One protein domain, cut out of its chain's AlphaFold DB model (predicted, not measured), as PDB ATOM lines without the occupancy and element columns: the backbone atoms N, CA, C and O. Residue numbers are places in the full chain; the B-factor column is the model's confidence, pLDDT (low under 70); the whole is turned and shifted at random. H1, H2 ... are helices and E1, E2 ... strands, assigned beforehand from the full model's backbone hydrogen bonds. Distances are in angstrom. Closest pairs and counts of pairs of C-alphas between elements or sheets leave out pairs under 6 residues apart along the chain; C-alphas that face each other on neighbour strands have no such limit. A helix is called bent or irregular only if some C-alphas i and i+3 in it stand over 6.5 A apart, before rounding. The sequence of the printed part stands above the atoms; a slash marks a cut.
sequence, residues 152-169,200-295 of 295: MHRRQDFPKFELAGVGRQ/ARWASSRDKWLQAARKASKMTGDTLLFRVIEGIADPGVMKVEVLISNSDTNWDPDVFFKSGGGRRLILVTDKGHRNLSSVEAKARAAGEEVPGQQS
ATOM      1  N   MET A 152      -8.072 -19.524  49.639       90.25
ATOM      2  CA  MET A 152      -8.468 -18.169  50.040       90.25
ATOM      3  C   MET A 152      -8.653 -17.210  48.862       90.25
ATOM      4  O   MET A 152      -9.485 -16.302  48.918       90.25
ATOM      5  N   HIS A 153      -7.848 -17.368  47.814       88.94
ATOM      6  CA  HIS A 153      -7.834 -16.446  46.683       88.94
ATOM      7  C   HIS A 153      -8.672 -16.923  45.497       88.94
ATOM      8  O   HIS A 153      -9.102 -16.076  44.726       88.94
ATOM      9  N   ARG A 154      -8.990 -18.220  45.384       84.38
ATOM     10  CA  ARG A 154      -9.706 -18.815  44.236       84.38
ATOM     11  C   ARG A 154     -11.029 -18.130  43.861       84.38
ATOM     12  O   ARG A 154     -11.427 -18.197  42.709       84.38
ATOM     13  N   ARG A 155     -11.713 -17.493  44.817       78.50
ATOM     14  CA  ARG A 155     -13.016 -16.823  44.615       78.50
ATOM     15  C   ARG A 155     -12.915 -15.319  44.327       78.50
ATOM     16  O   ARG A 155     -13.933 -14.635  44.350       78.50
ATOM     17  N   GLN A 156     -11.706 -14.786  44.170       79.56
ATOM     18  CA  GLN A 156     -11.485 -13.367  43.890       79.56
ATOM     19  C   GLN A 156     -11.469 -13.131  42.382       79.56
ATOM     20  O   GLN A 156     -10.948 -13.962  41.645       79.56
ATOM     21  N   ASP A 157     -11.936 -11.957  41.955       72.75
ATOM     22  CA  ASP A 157     -11.895 -11.546  40.544       72.75
ATOM     23  C   ASP A 157     -10.452 -11.546  39.999       72.75
ATOM     24  O   ASP A 157     -10.202 -11.908  38.855       72.75
ATOM     25  N   PHE A 158      -9.482 -11.220  40.863       77.88
ATOM     26  CA  PHE A 158      -8.050 -11.284  40.574       77.88
ATOM     27  C   PHE A 158      -7.315 -12.141  41.623       77.88
ATOM     28  O   PHE A 158      -6.828 -11.614  42.634       77.88
ATOM     29  N   PRO A 159      -7.244 -13.471  41.441       83.00
ATOM     30  CA  PRO A 159      -6.781 -14.400  42.469       83.00
ATOM     31  C   PRO A 159      -5.246 -14.470  42.527       83.00
ATOM     32  O   PRO A 159      -4.620 -15.456  42.132       83.00
ATOM     33  N   LYS A 160      -4.633 -13.398  43.040       87.56
ATOM     34  CA  LYS A 160      -3.182 -13.253  43.217       87.56
ATOM     35  C   LYS A 160      -2.791 -13.172  44.692       87.56
ATOM     36  O   LYS A 160      -3.453 -12.492  45.477       87.56
ATOM     37  N   PHE A 161      -1.669 -13.789  45.054       90.25
ATOM     38  CA  PHE A 161      -1.061 -13.662  46.380       90.25
ATOM     39  C   PHE A 161       0.467 -13.778  46.339       90.25
ATOM     40  O   PHE A 161       1.045 -14.126  45.316       90.25
ATOM     41  N   GLU A 162       1.126 -13.473  47.453       90.44
ATOM     42  CA  GLU A 162       2.575 -13.634  47.622       90.44
ATOM     43  C   GLU A 162       2.874 -14.908  48.419       90.44
ATOM     44  O   GLU A 162       2.139 -15.243  49.353       90.44
ATOM     45  N   LEU A 163       3.940 -15.630  48.060       89.44
ATOM     46  CA  LEU A 163       4.379 -16.800  48.825       89.44
ATOM     47  C   LEU A 163       4.920 -16.392  50.193       89.44
ATOM     48  O   LEU A 163       5.784 -15.523  50.311       89.44
ATOM     49  N   ALA A 164       4.465 -17.089  51.229       83.06
ATOM     50  CA  ALA A 164       4.962 -16.891  52.581       83.06
ATOM     51  C   ALA A 164       6.450 -17.265  52.698       83.06
ATOM     52  O   ALA A 164       6.877 -18.317  52.222       83.06
ATOM     53  N   GLY A 165       7.229 -16.428  53.385       77.44
ATOM     54  CA  GLY A 165       8.631 -16.714  53.713       77.44
ATOM     55  C   GLY A 165       9.607 -16.665  52.531       77.44
ATOM     56  O   GLY A 165      10.736 -17.127  52.680       77.44
ATOM     57  N   VAL A 166       9.194 -16.129  51.376       75.81
ATOM     58  CA  VAL A 166      10.063 -15.954  50.206       75.81
ATOM     59  C   VAL A 166      10.395 -14.477  50.003       75.81
ATOM     60  O   VAL A 166       9.505 -13.675  49.727       75.81
ATOM     61  N   GLY A 167      11.692 -14.162  50.063       64.50
ATOM     62  CA  GLY A 167      12.235 -12.831  49.801       64.50
ATOM     63  C   GLY A 167      12.132 -11.856  50.982       64.50
ATOM     64  O   GLY A 167      11.673 -12.222  52.069       64.50
ATOM     65  N   ARG A 168      12.596 -10.612  50.784       57.09
ATOM     66  CA  ARG A 168      12.481  -9.555  51.798       57.09
ATOM     67  C   ARG A 168      11.001  -9.233  51.950       57.09
ATOM     68  O   ARG A 168      10.414  -8.590  51.083       57.09
ATOM     69  N   GLN A 169      10.401  -9.646  53.063       49.59
ATOM     70  CA  GLN A 169       9.145  -9.055  53.504       49.59
ATOM     71  C   GLN A 169       9.450  -7.581  53.784       49.59
ATOM     72  O   GLN A 169       9.912  -7.230  54.869       49.59
ATOM     73  N   ALA A 200      18.896 -16.758  49.052       57.91
ATOM     74  CA  ALA A 200      19.178 -18.174  49.300       57.91
ATOM     75  C   ALA A 200      17.922 -18.959  49.714       57.91
ATOM     76  O   ALA A 200      17.827 -20.165  49.472       57.91
ATOM     77  N   ARG A 201      16.913 -18.275  50.271       71.19
ATOM     78  CA  ARG A 201      15.662 -18.902  50.725       71.19
ATOM     79  C   ARG A 201      14.813 -19.402  49.567       71.19
ATOM     80  O   ARG A 201      14.377 -20.546  49.596       71.19
ATOM     81  N   TRP A 202      14.624 -18.593  48.518       83.25
ATOM     82  CA  TRP A 202      13.928 -19.082  47.324       83.25
ATOM     83  C   TRP A 202      14.701 -20.219  46.664       83.25
ATOM     84  O   TRP A 202      14.110 -21.248  46.364       83.25
ATOM     85  N   ALA A 203      16.011 -20.069  46.459       81.81
ATOM     86  CA  ALA A 203      16.813 -21.088  45.788       81.81
ATOM     87  C   ALA A 203      16.746 -22.452  46.508       81.81
ATOM     88  O   ALA A 203      16.561 -23.478  45.855       81.81
ATOM     89  N   SER A 204      16.811 -22.460  47.844       83.44
ATOM     90  CA  SER A 204      16.752 -23.678  48.666       83.44
ATOM     91  C   SER A 204      15.342 -24.263  48.839       83.44
ATOM     92  O   SER A 204      15.198 -25.460  49.106       83.44
ATOM     93  N   SER A 205      14.285 -23.456  48.686       87.56
ATOM     94  CA  SER A 205      12.895 -23.895  48.871       87.56
ATOM     95  C   SER A 205      12.069 -23.956  47.579       87.56
ATOM     96  O   SER A 205      10.923 -24.408  47.622       87.56
ATOM     97  N   ARG A 206      12.624 -23.541  46.432       91.31
ATOM     98  CA  ARG A 206      11.942 -23.470  45.126       91.31
ATOM     99  C   ARG A 206      11.270 -24.786  44.776       91.31
ATOM    100  O   ARG A 206      10.075 -24.808  44.499       91.31
ATOM    101  N   ASP A 207      12.014 -25.884  44.824       92.75
ATOM    102  CA  ASP A 207      11.489 -27.181  44.402       92.75
ATOM    103  C   ASP A 207      10.367 -27.665  45.325       92.75
ATOM    104  O   ASP A 207       9.390 -28.242  44.852       92.75
ATOM    105  N   LYS A 208      10.438 -27.351  46.627       93.75
ATOM    106  CA  LYS A 208       9.358 -27.650  47.582       93.75
ATOM    107  C   LYS A 208       8.087 -26.878  47.233       93.75
ATOM    108  O   LYS A 208       7.010 -27.468  47.211       93.75
ATOM    109  N   TRP A 209       8.208 -25.589  46.907       95.19
ATOM    110  CA  TRP A 209       7.070 -24.768  46.482       95.19
ATOM    111  C   TRP A 209       6.483 -25.220  45.146       95.19
ATOM    112  O   TRP A 209       5.265 -25.292  45.018       95.19
ATOM    113  N   LEU A 210       7.315 -25.573  44.165       95.81
ATOM    114  CA  LEU A 210       6.842 -26.061  42.865       95.81
ATOM    115  C   LEU A 210       6.177 -27.441  42.977       95.81
ATOM    116  O   LEU A 210       5.171 -27.700  42.316       95.81
ATOM    117  N   GLN A 211       6.679 -28.317  43.849       96.38
ATOM    118  CA  GLN A 211       6.020 -29.587  44.166       96.38
ATOM    119  C   GLN A 211       4.681 -29.372  44.879       96.38
ATOM    120  O   GLN A 211       3.690 -30.009  44.508       96.38
ATOM    121  N   ALA A 212       4.630 -28.454  45.849       96.75
ATOM    122  CA  ALA A 212       3.391 -28.058  46.510       96.75
ATOM    123  C   ALA A 212       2.379 -27.491  45.506       96.75
ATOM    124  O   ALA A 212       1.205 -27.844  45.549       96.75
ATOM    125  N   ALA A 213       2.836 -26.680  44.550       96.81
ATOM    126  CA  ALA A 213       2.015 -26.085  43.502       96.81
ATOM    127  C   ALA A 213       1.423 -27.114  42.551       96.81
ATOM    128  O   ALA A 213       0.219 -27.104  42.313       96.81
ATOM    129  N   ARG A 214       2.237 -28.059  42.077       97.06
ATOM    130  CA  ARG A 214       1.755 -29.180  41.265       97.06
ATOM    131  C   ARG A 214       0.700 -29.992  42.012       97.06
ATOM    132  O   ARG A 214      -0.309 -30.396  41.439       97.06
ATOM    133  N   LYS A 215       0.926 -30.235  43.304       96.69
ATOM    134  CA  LYS A 215      -0.017 -30.969  44.148       96.69
ATOM    135  C   LYS A 215      -1.322 -30.198  44.350       96.69
ATOM    136  O   LYS A 215      -2.382 -30.791  44.183       96.69
ATOM    137  N   ALA A 216      -1.249 -28.906  44.665       95.94
ATOM    138  CA  ALA A 216      -2.417 -28.042  44.790       95.94
ATOM    139  C   ALA A 216      -3.206 -27.995  43.472       95.94
ATOM    140  O   ALA A 216      -4.405 -28.237  43.489       95.94
ATOM    141  N   SER A 217      -2.522 -27.824  42.336       94.69
ATOM    142  CA  SER A 217      -3.118 -27.865  40.995       94.69
ATOM    143  C   SER A 217      -3.872 -29.173  40.741       94.69
ATOM    144  O   SER A 217      -5.038 -29.153  40.357       94.69
ATOM    145  N   LYS A 218      -3.267 -30.321  41.073       95.44
ATOM    146  CA  LYS A 218      -3.933 -31.630  40.984       95.44
ATOM    147  C   LYS A 218      -5.176 -31.737  41.879       95.44
ATOM    148  O   LYS A 218      -6.129 -32.412  41.509       95.44
ATOM    149  N   MET A 219      -5.159 -31.128  43.065       94.50
ATOM    150  CA  MET A 219      -6.285 -31.173  44.009       94.50
ATOM    151  C   MET A 219      -7.440 -30.267  43.598       94.50
ATOM    152  O   MET A 219      -8.595 -30.617  43.821       94.50
ATOM    153  N   THR A 220      -7.138 -29.088  43.056       90.75
ATOM    154  CA  THR A 220      -8.139 -28.043  42.823       90.75
ATOM    155  C   THR A 220      -8.578 -27.926  41.366       90.75
ATOM    156  O   THR A 220      -9.633 -27.337  41.112       90.75
ATOM    157  N   GLY A 221      -7.798 -28.487  40.437       90.81
ATOM    158  CA  GLY A 221      -7.947 -28.308  38.993       90.81
ATOM    159  C   GLY A 221      -7.423 -26.961  38.486       90.81
ATOM    160  O   GLY A 221      -7.555 -26.664  37.303       90.81
ATOM    161  N   ASP A 222      -6.843 -26.131  39.359       90.75
ATOM    162  CA  ASP A 222      -6.365 -24.805  38.976       90.75
ATOM    163  C   ASP A 222      -4.966 -24.878  38.354       90.75
ATOM    164  O   ASP A 222      -4.118 -25.666  38.773       90.75
ATOM    165  N   THR A 223      -4.679 -23.994  37.404       91.19
ATOM    166  CA  THR A 223      -3.313 -23.734  36.937       91.19
ATOM    167  C   THR A 223      -2.703 -22.612  37.768       91.19
ATOM    168  O   THR A 223      -3.372 -21.626  38.068       91.19
ATOM    169  N   LEU A 224      -1.431 -22.739  38.149       92.62
ATOM    170  CA  LEU A 224      -0.741 -21.734  38.957       92.62
ATOM    171  C   LEU A 224       0.395 -21.100  38.160       92.62
ATOM    172  O   LEU A 224       1.225 -21.796  37.578       92.62
ATOM    173  N   LEU A 225       0.461 -19.773  38.164       91.06
ATOM    174  CA  LEU A 225       1.514 -19.013  37.506       91.06
ATOM    175  C   LEU A 225       2.348 -18.277  38.552       91.06
ATOM    176  O   LEU A 225       1.864 -17.386  39.247       91.06
ATOM    177  N   PHE A 226       3.614 -18.663  38.659       91.75
ATOM    178  CA  PHE A 226       4.572 -18.090  39.592       91.75
ATOM    179  C   PHE A 226       5.363 -17.000  38.886       91.75
ATOM    180  O   PHE A 226       5.906 -17.211  37.800       91.75
ATOM    181  N   ARG A 227       5.476 -15.849  39.534       88.19
ATOM    182  CA  ARG A 227       6.236 -14.702  39.063       88.19
ATOM    183  C   ARG A 227       7.320 -14.389  40.074       88.19
ATOM    184  O   ARG A 227       7.046 -13.856  41.147       88.19
ATOM    185  N   VAL A 228       8.548 -14.753  39.724       88.12
ATOM    186  CA  VAL A 228       9.727 -14.493  40.551       88.12
ATOM    187  C   VAL A 228      10.197 -13.072  40.273       88.12
ATOM    188  O   VAL A 228      10.474 -12.724  39.123       88.12
ATOM    189  N   ILE A 229      10.220 -12.241  41.313       84.38
ATOM    190  CA  ILE A 229      10.631 -10.843  41.230       84.38
ATOM    191  C   ILE A 229      12.001 -10.727  41.887       84.38
ATOM    192  O   ILE A 229      12.140 -10.968  43.086       84.38
ATOM    193  N   GLU A 230      12.998 -10.373  41.087       81.94
ATOM    194  CA  GLU A 230      14.383 -10.158  41.507       81.94
ATOM    195  C   GLU A 230      14.635  -8.660  41.751       81.94
ATOM    196  O   GLU A 230      13.930  -7.799  41.210       81.94
ATOM    197  N   GLY A 231      15.592  -8.339  42.623       72.31
ATOM    198  CA  GLY A 231      15.976  -6.958  42.908       72.31
ATOM    199  C   GLY A 231      16.700  -6.312  41.724       72.31
ATOM    200  O   GLY A 231      17.471  -6.955  41.022       72.31
ATOM    201  N   ILE A 232      16.471  -5.013  41.505       69.62
ATOM    202  CA  ILE A 232      17.136  -4.259  40.422       69.62
ATOM    203  C   ILE A 232      18.632  -4.063  40.727       69.62
ATOM    204  O   ILE A 232      19.456  -4.092  39.820       69.62
ATOM    205  N   ALA A 233      18.977  -3.863  42.003       69.25
ATOM    206  CA  ALA A 233      20.343  -3.591  42.462       69.25
ATOM    207  C   ALA A 233      21.010  -4.783  43.179       69.25
ATOM    208  O   ALA A 233      22.220  -4.777  43.377       69.25
ATOM    209  N   ASP A 234      20.231  -5.790  43.578       65.88
ATOM    210  CA  ASP A 234      20.685  -6.988  44.290       65.88
ATOM    211  C   ASP A 234      20.108  -8.204  43.548       65.88
ATOM    212  O   ASP A 234      18.881  -8.286  43.438       65.88
ATOM    213  N   PRO A 235      20.932  -9.139  43.033       66.12
ATOM    214  CA  PRO A 235      20.478 -10.291  42.242       66.12
ATOM    215  C   PRO A 235      19.621 -11.302  43.032       66.12
ATOM    216  O   PRO A 235      19.316 -12.392  42.546       66.12
ATOM    217  N   GLY A 236      19.235 -10.976  44.264       75.00
ATOM    218  CA  GLY A 236      18.337 -11.769  45.076       75.00
ATOM    219  C   GLY A 236      16.872 -11.746  44.647       75.00
ATOM    220  O   GLY A 236      16.343 -10.746  44.160       75.00
ATOM    221  N   VAL A 237      16.175 -12.855  44.918       82.12
ATOM    222  CA  VAL A 237      14.711 -12.922  44.820       82.12
ATOM    223  C   VAL A 237      14.089 -12.091  45.941       82.12
ATOM    224  O   VAL A 237      14.203 -12.426  47.118       82.12
ATOM    225  N   MET A 238      13.411 -11.012  45.558       81.94
ATOM    226  CA  MET A 238      12.744 -10.075  46.462       81.94
ATOM    227  C   MET A 238      11.391 -10.587  46.933       81.94
ATOM    228  O   MET A 238      11.058 -10.406  48.097       81.94
ATOM    229  N   LYS A 239      10.619 -11.216  46.039       86.19
ATOM    230  CA  LYS A 239       9.358 -11.894  46.365       86.19
ATOM    231  C   LYS A 239       8.918 -12.808  45.226       86.19
ATOM    232  O   LYS A 239       9.392 -12.690  44.093       86.19
ATOM    233  N   VAL A 240       7.966 -13.691  45.514       89.56
ATOM    234  CA  VAL A 240       7.310 -14.530  44.507       89.56
ATOM    235  C   VAL A 240       5.806 -14.327  44.589       89.56
ATOM    236  O   VAL A 240       5.190 -14.599  45.617       89.56
ATOM    237  N   GLU A 241       5.224 -13.844  43.494       90.75
ATOM    238  CA  GLU A 241       3.775 -13.725  43.337       90.75
ATOM    239  C   GLU A 241       3.229 -14.990  42.668       90.75
ATOM    240  O   GLU A 241       3.834 -15.515  41.734       90.75
ATOM    241  N   VAL A 242       2.085 -15.480  43.131       91.50
ATOM    242  CA  VAL A 242       1.361 -16.607  42.543       91.50
ATOM    243  C   VAL A 242      -0.003 -16.122  42.097       91.50
ATOM    244  O   VAL A 242      -0.735 -15.496  42.865       91.50
ATOM    245  N   LEU A 243      -0.333 -16.429  40.852       90.00
ATOM    246  CA  LEU A 243      -1.635 -16.195  40.257       90.00
ATOM    247  C   LEU A 243      -2.323 -17.535  40.001       90.00
ATOM    248  O   LEU A 243      -1.691 -18.479  39.522       90.00
ATOM    249  N   ILE A 244      -3.608 -17.610  40.327       89.81
ATOM    250  CA  ILE A 244      -4.457 -18.770  40.056       89.81
ATOM    251  C   ILE A 244      -5.167 -18.528  38.722       89.81
ATOM    252  O   ILE A 244      -5.690 -17.444  38.488       89.81
ATOM    253  N   SER A 245      -5.191 -19.527  37.850       85.62
ATOM    254  CA  SER A 245      -5.899 -19.492  36.573       85.62
ATOM    255  C   SER A 245      -6.841 -20.689  36.498       85.62
ATOM    256  O   SER A 245      -6.397 -21.836  36.589       85.62
ATOM    257  N   ASN A 246      -8.134 -20.427  36.326       81.81
ATOM    258  CA  ASN A 246      -9.169 -21.434  36.086       81.81
ATOM    259  C   ASN A 246     -10.268 -20.864  35.171       81.81
ATOM    260  O   ASN A 246     -10.147 -19.737  34.697       81.81
ATOM    261  N   SER A 247     -11.314 -21.644  34.889       72.12
ATOM    262  CA  SER A 247     -12.420 -21.230  34.008       72.12
ATOM    263  C   SER A 247     -13.142 -19.964  34.471       72.12
ATOM    264  O   SER A 247     -13.721 -19.260  33.652       72.12
ATOM    265  N   ASP A 248     -13.096 -19.676  35.769       70.44
ATOM    266  CA  ASP A 248     -13.876 -18.617  36.405       70.44
ATOM    267  C   ASP A 248     -13.027 -17.359  36.648       70.44
ATOM    268  O   ASP A 248     -13.532 -16.339  37.120       70.44
ATOM    269  N   THR A 249     -11.723 -17.412  36.356       69.69
ATOM    270  CA  THR A 249     -10.827 -16.278  36.572       69.69
ATOM    271  C   THR A 249     -10.921 -15.283  35.425       69.69
ATOM    272  O   THR A 249     -10.502 -15.580  34.311       69.69
ATOM    273  N   ASN A 250     -11.414 -14.083  35.724       61.66
ATOM    274  CA  ASN A 250     -11.548 -12.984  34.775       61.66
ATOM    275  C   ASN A 250     -10.442 -11.947  35.026       61.66
ATOM    276  O   ASN A 250     -10.683 -10.895  35.614       61.66
ATOM    277  N   TRP A 251      -9.199 -12.275  34.661       63.97
ATOM    278  CA  TRP A 251      -8.092 -11.322  34.746       63.97
ATOM    279  C   TRP A 251      -7.550 -10.990  33.369       63.97
ATOM    280  O   TRP A 251      -7.387 -11.870  32.530       63.97
ATOM    281  N   ASP A 252      -7.247  -9.708  33.184       60.88
ATOM    282  CA  ASP A 252      -6.595  -9.190  31.993       60.88
ATOM    283  C   ASP A 252      -5.143  -9.685  31.954       60.88
ATOM    284  O   ASP A 252      -4.338  -9.311  32.828       60.88
ATOM    285  N   PRO A 253      -4.785 -10.535  30.977       59.84
ATOM    286  CA  PRO A 253      -3.469 -11.118  30.964       59.84
ATOM    287  C   PRO A 253      -2.361 -10.092  30.705       59.84
ATOM    288  O   PRO A 253      -1.247 -10.233  31.232       59.84
ATOM    289  N   ASP A 254      -2.691  -8.951  30.109       59.91
ATOM    290  CA  ASP A 254      -1.783  -7.821  29.992       59.91
ATOM    291  C   ASP A 254      -1.290  -7.283  31.347       59.91
ATOM    292  O   ASP A 254      -0.124  -6.913  31.474       59.91
ATOM    293  N   VAL A 255      -2.096  -7.299  32.411       62.25
ATOM    294  CA  VAL A 255      -1.680  -6.770  33.726       62.25
ATOM    295  C   VAL A 255      -0.558  -7.608  34.348       62.25
ATOM    296  O   VAL A 255       0.373  -7.080  34.972       62.25
ATOM    297  N   PHE A 256      -0.613  -8.929  34.178       63.59
ATOM    298  CA  PHE A 256       0.370  -9.826  34.781       63.59
ATOM    299  C   PHE A 256       1.653  -9.926  33.947       63.59
ATOM    300  O   PHE A 256       2.752  -9.976  34.523       63.59
ATOM    301  N   PHE A 257       1.517  -9.892  32.615       64.31
ATOM    302  CA  PHE A 257       2.602 -10.096  31.656       64.31
ATOM    303  C   PHE A 257       3.282  -8.797  31.167       64.31
ATOM    304  O   PHE A 257       4.463  -8.856  30.824       64.31
ATOM    305  N   LYS A 258       2.629  -7.617  31.180       57.94
ATOM    306  CA  LYS A 258       3.205  -6.364  30.619       57.94
ATOM    307  C   LYS A 258       4.333  -5.731  31.428       57.94
ATOM    308  O   LYS A 258       5.046  -4.877  30.906       57.94
ATOM    309  N   SER A 259       4.522  -6.081  32.697       51.22
ATOM    310  CA  SER A 259       5.498  -5.358  33.519       51.22
ATOM    311  C   SER A 259       6.922  -5.890  33.287       51.22
ATOM    312  O   SER A 259       7.367  -6.862  33.904       51.22
ATOM    313  N   GLY A 260       7.594  -5.249  32.326       46.78
ATOM    314  CA  GLY A 260       8.955  -5.515  31.870       46.78
ATOM    315  C   GLY A 260      10.028  -5.388  32.956       46.78
ATOM    316  O   GLY A 260       9.892  -4.623  33.910       46.78
ATOM    317  N   GLY A 261      11.096  -6.169  32.777       44.91
ATOM    318  CA  GLY A 261      12.312  -6.172  33.598       44.91
ATOM    319  C   GLY A 261      12.452  -7.409  34.493       44.91
ATOM    320  O   GLY A 261      11.760  -7.526  35.499       44.91
ATOM    321  N   GLY A 262      13.365  -8.321  34.125       50.22
ATOM    322  CA  GLY A 262      14.017  -9.279  35.039       50.22
ATOM    323  C   GLY A 262      13.156 -10.361  35.702       50.22
ATOM    324  O   GLY A 262      13.432 -10.737  36.836       50.22
ATOM    325  N   ARG A 263      12.084 -10.851  35.065       66.56
ATOM    326  CA  ARG A 263      11.109 -11.742  35.729       66.56
ATOM    327  C   ARG A 263      11.044 -13.117  35.085       66.56
ATOM    328  O   ARG A 263      10.704 -13.243  33.911       66.56
ATOM    329  N   ARG A 264      11.314 -14.158  35.880       78.81
ATOM    330  CA  ARG A 264      11.084 -15.557  35.497       78.81
ATOM    331  C   ARG A 264       9.640 -15.929  35.818       78.81
ATOM    332  O   ARG A 264       9.216 -15.864  36.974       78.81
ATOM    333  N   LEU A 265       8.897 -16.312  34.785       86.62
ATOM    334  CA  LEU A 265       7.540 -16.834  34.898       86.62
ATOM    335  C   LEU A 265       7.585 -18.358  34.864       86.62
ATOM    336  O   LEU A 265       8.173 -18.929  33.947       86.62
ATOM    337  N   ILE A 266       6.964 -19.007  35.844       90.81
ATOM    338  CA  ILE A 266       6.896 -20.466  35.935       90.81
ATOM    339  C   ILE A 266       5.430 -20.874  35.928       90.81
ATOM    340  O   ILE A 266       4.686 -20.561  36.857       90.81
ATOM    341  N   LEU A 267       5.018 -21.573  34.876       90.62
ATOM    342  CA  LEU A 267       3.701 -22.185  34.787       90.62
ATOM    343  C   LEU A 267       3.740 -23.533  35.502       90.62
ATOM    344  O   LEU A 267       4.629 -24.340  35.229       90.62
ATOM    345  N   VAL A 268       2.776 -23.783  36.383       94.31
ATOM    346  CA  VAL A 268       2.625 -25.043  37.110       94.31
ATOM    347  C   VAL A 268       1.222 -25.599  36.891       94.31
ATOM    348  O   VAL A 268       0.226 -24.927  37.151       94.31
ATOM    349  N   THR A 269       1.167 -26.847  36.444       93.56
ATOM    350  CA  THR A 269      -0.046 -27.657  36.296       93.56
ATOM    351  C   THR A 269       0.104 -28.956  37.091       93.56
ATOM    352  O   THR A 269       1.148 -29.228  37.691       93.56
ATOM    353  N   ASP A 270      -0.920 -29.799  37.084       91.81
ATOM    354  CA  ASP A 270      -0.889 -31.149  37.647       91.81
ATOM    355  C   ASP A 270       0.152 -32.062  36.956       91.81
ATOM    356  O   ASP A 270       0.783 -32.915  37.602       91.81
ATOM    357  N   LYS A 271       0.390 -31.841  35.656       92.62
ATOM    358  CA  LYS A 271       1.365 -32.573  34.833       92.62
ATOM    359  C   LYS A 271       2.814 -32.183  35.125       92.62
ATOM    360  O   LYS A 271       3.695 -33.036  35.038       92.62
ATOM    361  N   GLY A 272       3.087 -30.944  35.532       92.81
ATOM    362  CA  GLY A 272       4.453 -30.497  35.797       92.81
ATOM    363  C   GLY A 272       4.591 -28.986  35.894       92.81
ATOM    364  O   GLY A 272       3.617 -28.266  36.081       92.81
ATOM    365  N   HIS A 273       5.824 -28.496  35.781       92.44
ATOM    366  CA  HIS A 273       6.089 -27.066  35.701       92.44
ATOM    367  C   HIS A 273       7.110 -26.757  34.612       92.44
ATOM    368  O   HIS A 273       7.986 -27.573  34.329       92.44
ATOM    369  N   ARG A 274       7.015 -25.566  34.020       91.38
ATOM    370  CA  ARG A 274       7.977 -25.071  33.030       91.38
ATOM    371  C   ARG A 274       8.111 -23.557  33.098       91.38
ATOM    372  O   ARG A 274       7.169 -22.866  33.481       91.38
ATOM    373  N   ASN A 275       9.271 -23.046  32.700       88.44
ATOM    374  CA  ASN A 275       9.439 -21.610  32.503       88.44
ATOM    375  C   ASN A 275       8.683 -21.185  31.236       88.44
ATOM    376  O   ASN A 275       8.694 -21.913  30.241       88.44
ATOM    377  N   LEU A 276       8.038 -20.023  31.276       83.88
ATOM    378  CA  LEU A 276       7.461 -19.401  30.086       83.88
ATOM    379  C   LEU A 276       8.505 -18.508  29.424       83.88
ATOM    380  O   LEU A 276       9.170 -17.719  30.101       83.88
ATOM    381  N   SER A 277       8.632 -18.614  28.103       79.81
ATOM    382  CA  SER A 277       9.429 -17.650  27.343       79.81
ATOM    383  C   SER A 277       8.748 -16.277  27.329       79.81
ATOM    384  O   SER A 277       7.537 -16.158  27.528       79.81
ATOM    385  N   SER A 278       9.508 -15.217  27.045       74.56
ATOM    386  CA  SER A 278       8.935 -13.873  26.889       74.56
ATOM    387  C   SER A 278       7.913 -13.796  25.749       74.56
ATOM    388  O   SER A 278       6.992 -12.991  25.828       74.56
ATOM    389  N   VAL A 279       8.058 -14.627  24.711       74.75
ATOM    390  CA  VAL A 279       7.119 -14.700  23.581       74.75
ATOM    391  C   VAL A 279       5.818 -15.367  24.015       74.75
ATOM    392  O   VAL A 279       4.754 -14.795  23.821       74.75
ATOM    393  N   GLU A 280       5.890 -16.517  24.688       75.31
ATOM    394  CA  GLU A 280       4.700 -17.208  25.206       75.31
ATOM    395  C   GLU A 280       3.951 -16.370  26.244       75.31
ATOM    396  O   GLU A 280       2.723 -16.367  26.274       75.31
ATOM    397  N   ALA A 281       4.685 -15.655  27.099       74.25
ATOM    398  CA  ALA A 281       4.104 -14.732  28.063       74.25
ATOM    399  C   ALA A 281       3.322 -13.609  27.361       74.25
ATOM    400  O   ALA A 281       2.214 -13.297  27.780       74.25
ATOM    401  N   LYS A 282       3.867 -13.042  26.276       71.00
ATOM    402  CA  LYS A 282       3.193 -12.012  25.466       71.00
ATOM    403  C   LYS A 282       1.996 -12.560  24.689       71.00
ATOM    404  O   LYS A 282       0.955 -11.925  24.709       71.00
ATOM    405  N   ALA A 283       2.115 -13.733  24.069       71.69
ATOM    406  CA  ALA A 283       1.004 -14.374  23.361       71.69
ATOM    407  C   ALA A 283      -0.174 -14.640  24.314       71.69
ATOM    408  O   ALA A 283      -1.313 -14.282  24.031       71.69
ATOM    409  N   ARG A 284       0.112 -15.147  25.523       72.50
ATOM    410  CA  ARG A 284      -0.907 -15.311  26.574       72.50
ATOM    411  C   ARG A 284      -1.474 -13.978  27.069       72.50
ATOM    412  O   ARG A 284      -2.650 -13.942  27.406       72.50
ATOM    413  N   ALA A 285      -0.670 -12.913  27.106       65.31
ATOM    414  CA  ALA A 285      -1.117 -11.545  27.402       65.31
ATOM    415  C   ALA A 285      -2.119 -11.011  26.375       65.31
ATOM    416  O   ALA A 285      -3.093 -10.372  26.746       65.31
ATOM    417  N   ALA A 286      -1.903 -11.335  25.103       63.50
ATOM    418  CA  ALA A 286      -2.759 -10.928  23.998       63.50
ATOM    419  C   ALA A 286      -4.015 -11.808  23.831       63.50
ATOM    420  O   ALA A 286      -4.835 -11.538  22.958       63.50
ATOM    421  N   GLY A 287      -4.178 -12.860  24.647       63.19
ATOM    422  CA  GLY A 287      -5.265 -13.832  24.494       63.19
ATOM    423  C   GLY A 287      -5.100 -14.760  23.284       63.19
ATOM    424  O   GLY A 287      -6.065 -15.390  22.864       63.19
ATOM    425  N   GLU A 288      -3.893 -14.854  22.723       64.62
ATOM    426  CA  GLU A 288      -3.593 -15.693  21.565       64.62
ATOM    427  C   GLU A 288      -3.359 -17.153  21.990       64.62
ATOM    428  O   GLU A 288      -2.709 -17.438  23.007       64.62
ATOM    429  N   GLU A 289      -3.858 -18.104  21.192       50.88
ATOM    430  CA  GLU A 289      -3.512 -19.515  21.361       50.88
ATOM    431  C   GLU A 289      -2.014 -19.711  21.107       50.88
ATOM    432  O   GLU A 289      -1.493 -19.435  20.027       50.88
ATOM    433  N   VAL A 290      -1.298 -20.192  22.125       55.41
ATOM    434  CA  VAL A 290       0.139 -20.452  22.015       55.41
ATOM    435  C   VAL A 290       0.352 -21.739  21.209       55.41
ATOM    436  O   VAL A 290      -0.079 -22.804  21.667       55.41
ATOM    437  N   PRO A 291       1.056 -21.698  20.064       39.41
ATOM    438  CA  PRO A 291       1.297 -22.889  19.262       39.41
ATOM    439  C   PRO A 291       2.193 -23.871  20.034       39.41
ATOM    440  O   PRO A 291       3.286 -23.513  20.471       39.41
ATOM    441  N   GLY A 292       1.718 -25.111  20.222       47.56
ATOM    442  CA  GLY A 292       2.501 -26.205  20.819       47.56
ATOM    443  C   GLY A 292       1.924 -26.881  22.071       47.56
ATOM    444  O   GLY A 292       2.624 -27.684  22.686       47.56
ATOM    445  N   GLN A 293       0.674 -26.619  22.470       43.78
ATOM    446  CA  GLN A 293      -0.017 -27.470  23.452       43.78
ATOM    447  C   GLN A 293      -0.465 -28.786  22.793       43.78
ATOM    448  O   GLN A 293      -1.613 -28.924  22.391       43.78
ATOM    449  N   GLN A 294       0.441 -29.759  22.674       31.08
ATOM    450  CA  GLN A 294       0.033 -31.160  22.546       31.08
ATOM    451  C   GLN A 294      -0.038 -31.793  23.942       31.08
ATOM    452  O   GLN A 294       0.847 -31.602  24.779       31.08
ATOM    453  N   SER A 295      -1.180 -32.437  24.170       37.16
ATOM    454  CA  SER A 295      -1.736 -32.987  25.410       37.16
ATOM    455  C   SER A 295      -0.859 -33.998  26.134       37.16
ATOM    456  O   SER A 295      -0.226 -34.831  25.460       37.16
TER     457      SER A 295
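Overview. This is residues 152 to 169 and 200 to 295 of the 295 residues of an uncharacterized protein of Roseobacter sp. SK209-2-6 (UniProt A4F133). A strongly twisted sheet of five strands has the long helix H1 packed along one face, and two short helices, H2 and H3, touch each other and only graze the sheet. The printed part has 114 residues, in the order E1 H1 E2 E3 H2 E4 E5 H3; the sheet runs E1 E3 E2 E4 E5, all antiparallel. The class is mixed, helices and strands. The whole is compact, with a radius of gyration of the C-alphas of 13.9 A and spans of 35 by 30 by 28 A.

Along the chain. E1 is residues 160 to 162, beginning at C-alpha 160 (-3.182, -13.253, 43.217). H1, residues 200 to 220, is 29.8 A long; it is irregular, with C-alphas 204 and 207 7.6 A apart, and has a kink of 47 degrees near residue 207. E2, residues 223 to 230, measures 22.8 A, and E3, residues 237 to 245, 23.2 A. H2 is residues 253 to 257, E4 263 to 268, 15.8 A, and E5 273 to 275. H3, residues 278 to 285, ends at C-alpha 285 (-1.117, -11.545, 27.402).

Arrangement. E1 and E5 are the edge strands. N 161 and O 242 of E1 and E3 are 2.9 A apart, within hydrogen-bond range. The hairpin E2 and E3 has N 227 and O 241 at 2.8 A; E2 and E4 have N 226 and O 266 at 2.8 A; the hairpin E4 and E5 has N 267 and O 274 at 2.9 A. H1 is on one face, two layers, at a height over the sheet of 9.0 A, over E2 and E4 and only just not over E3, where 2 of its C-alphas fall; it runs along the strands, at 11 degrees to E2 on the local plane. Its closest C-alphas to E2 are those of Ser 217 and Thr 223, 5.8 A. E3, H2 and E4 form a split strand-helix-strand unit, two strands running the same way with E2 between them, its crossover right-handed. H2 touches H3, closest at the C-alphas of Pro 253 and Ala 285, 4.3 A. H2 grazes the sheet with residues 256 to 257; H3 only just does, with residues 278 to 281 and 5 pairs of C-alphas within 10 A. H1 is apart from H2 and H3. O i to N i+4 pairs are within hydrogen-bond range throughout H2 and H3, and in 15 of 17 in H1.

Size, cuts and confidence. The C-alphas of Ala 233 and Ser 295 are farthest apart, 40.5 A. Residues 170 to 199 are not printed; C-alphas 169 and 200 stand 14.2 A apart across the cut. Of the links printed whole, none is long. The mean pLDDT of the printed part is 77.5; residues 249 to 263 and 285 to 295 are among those under 70.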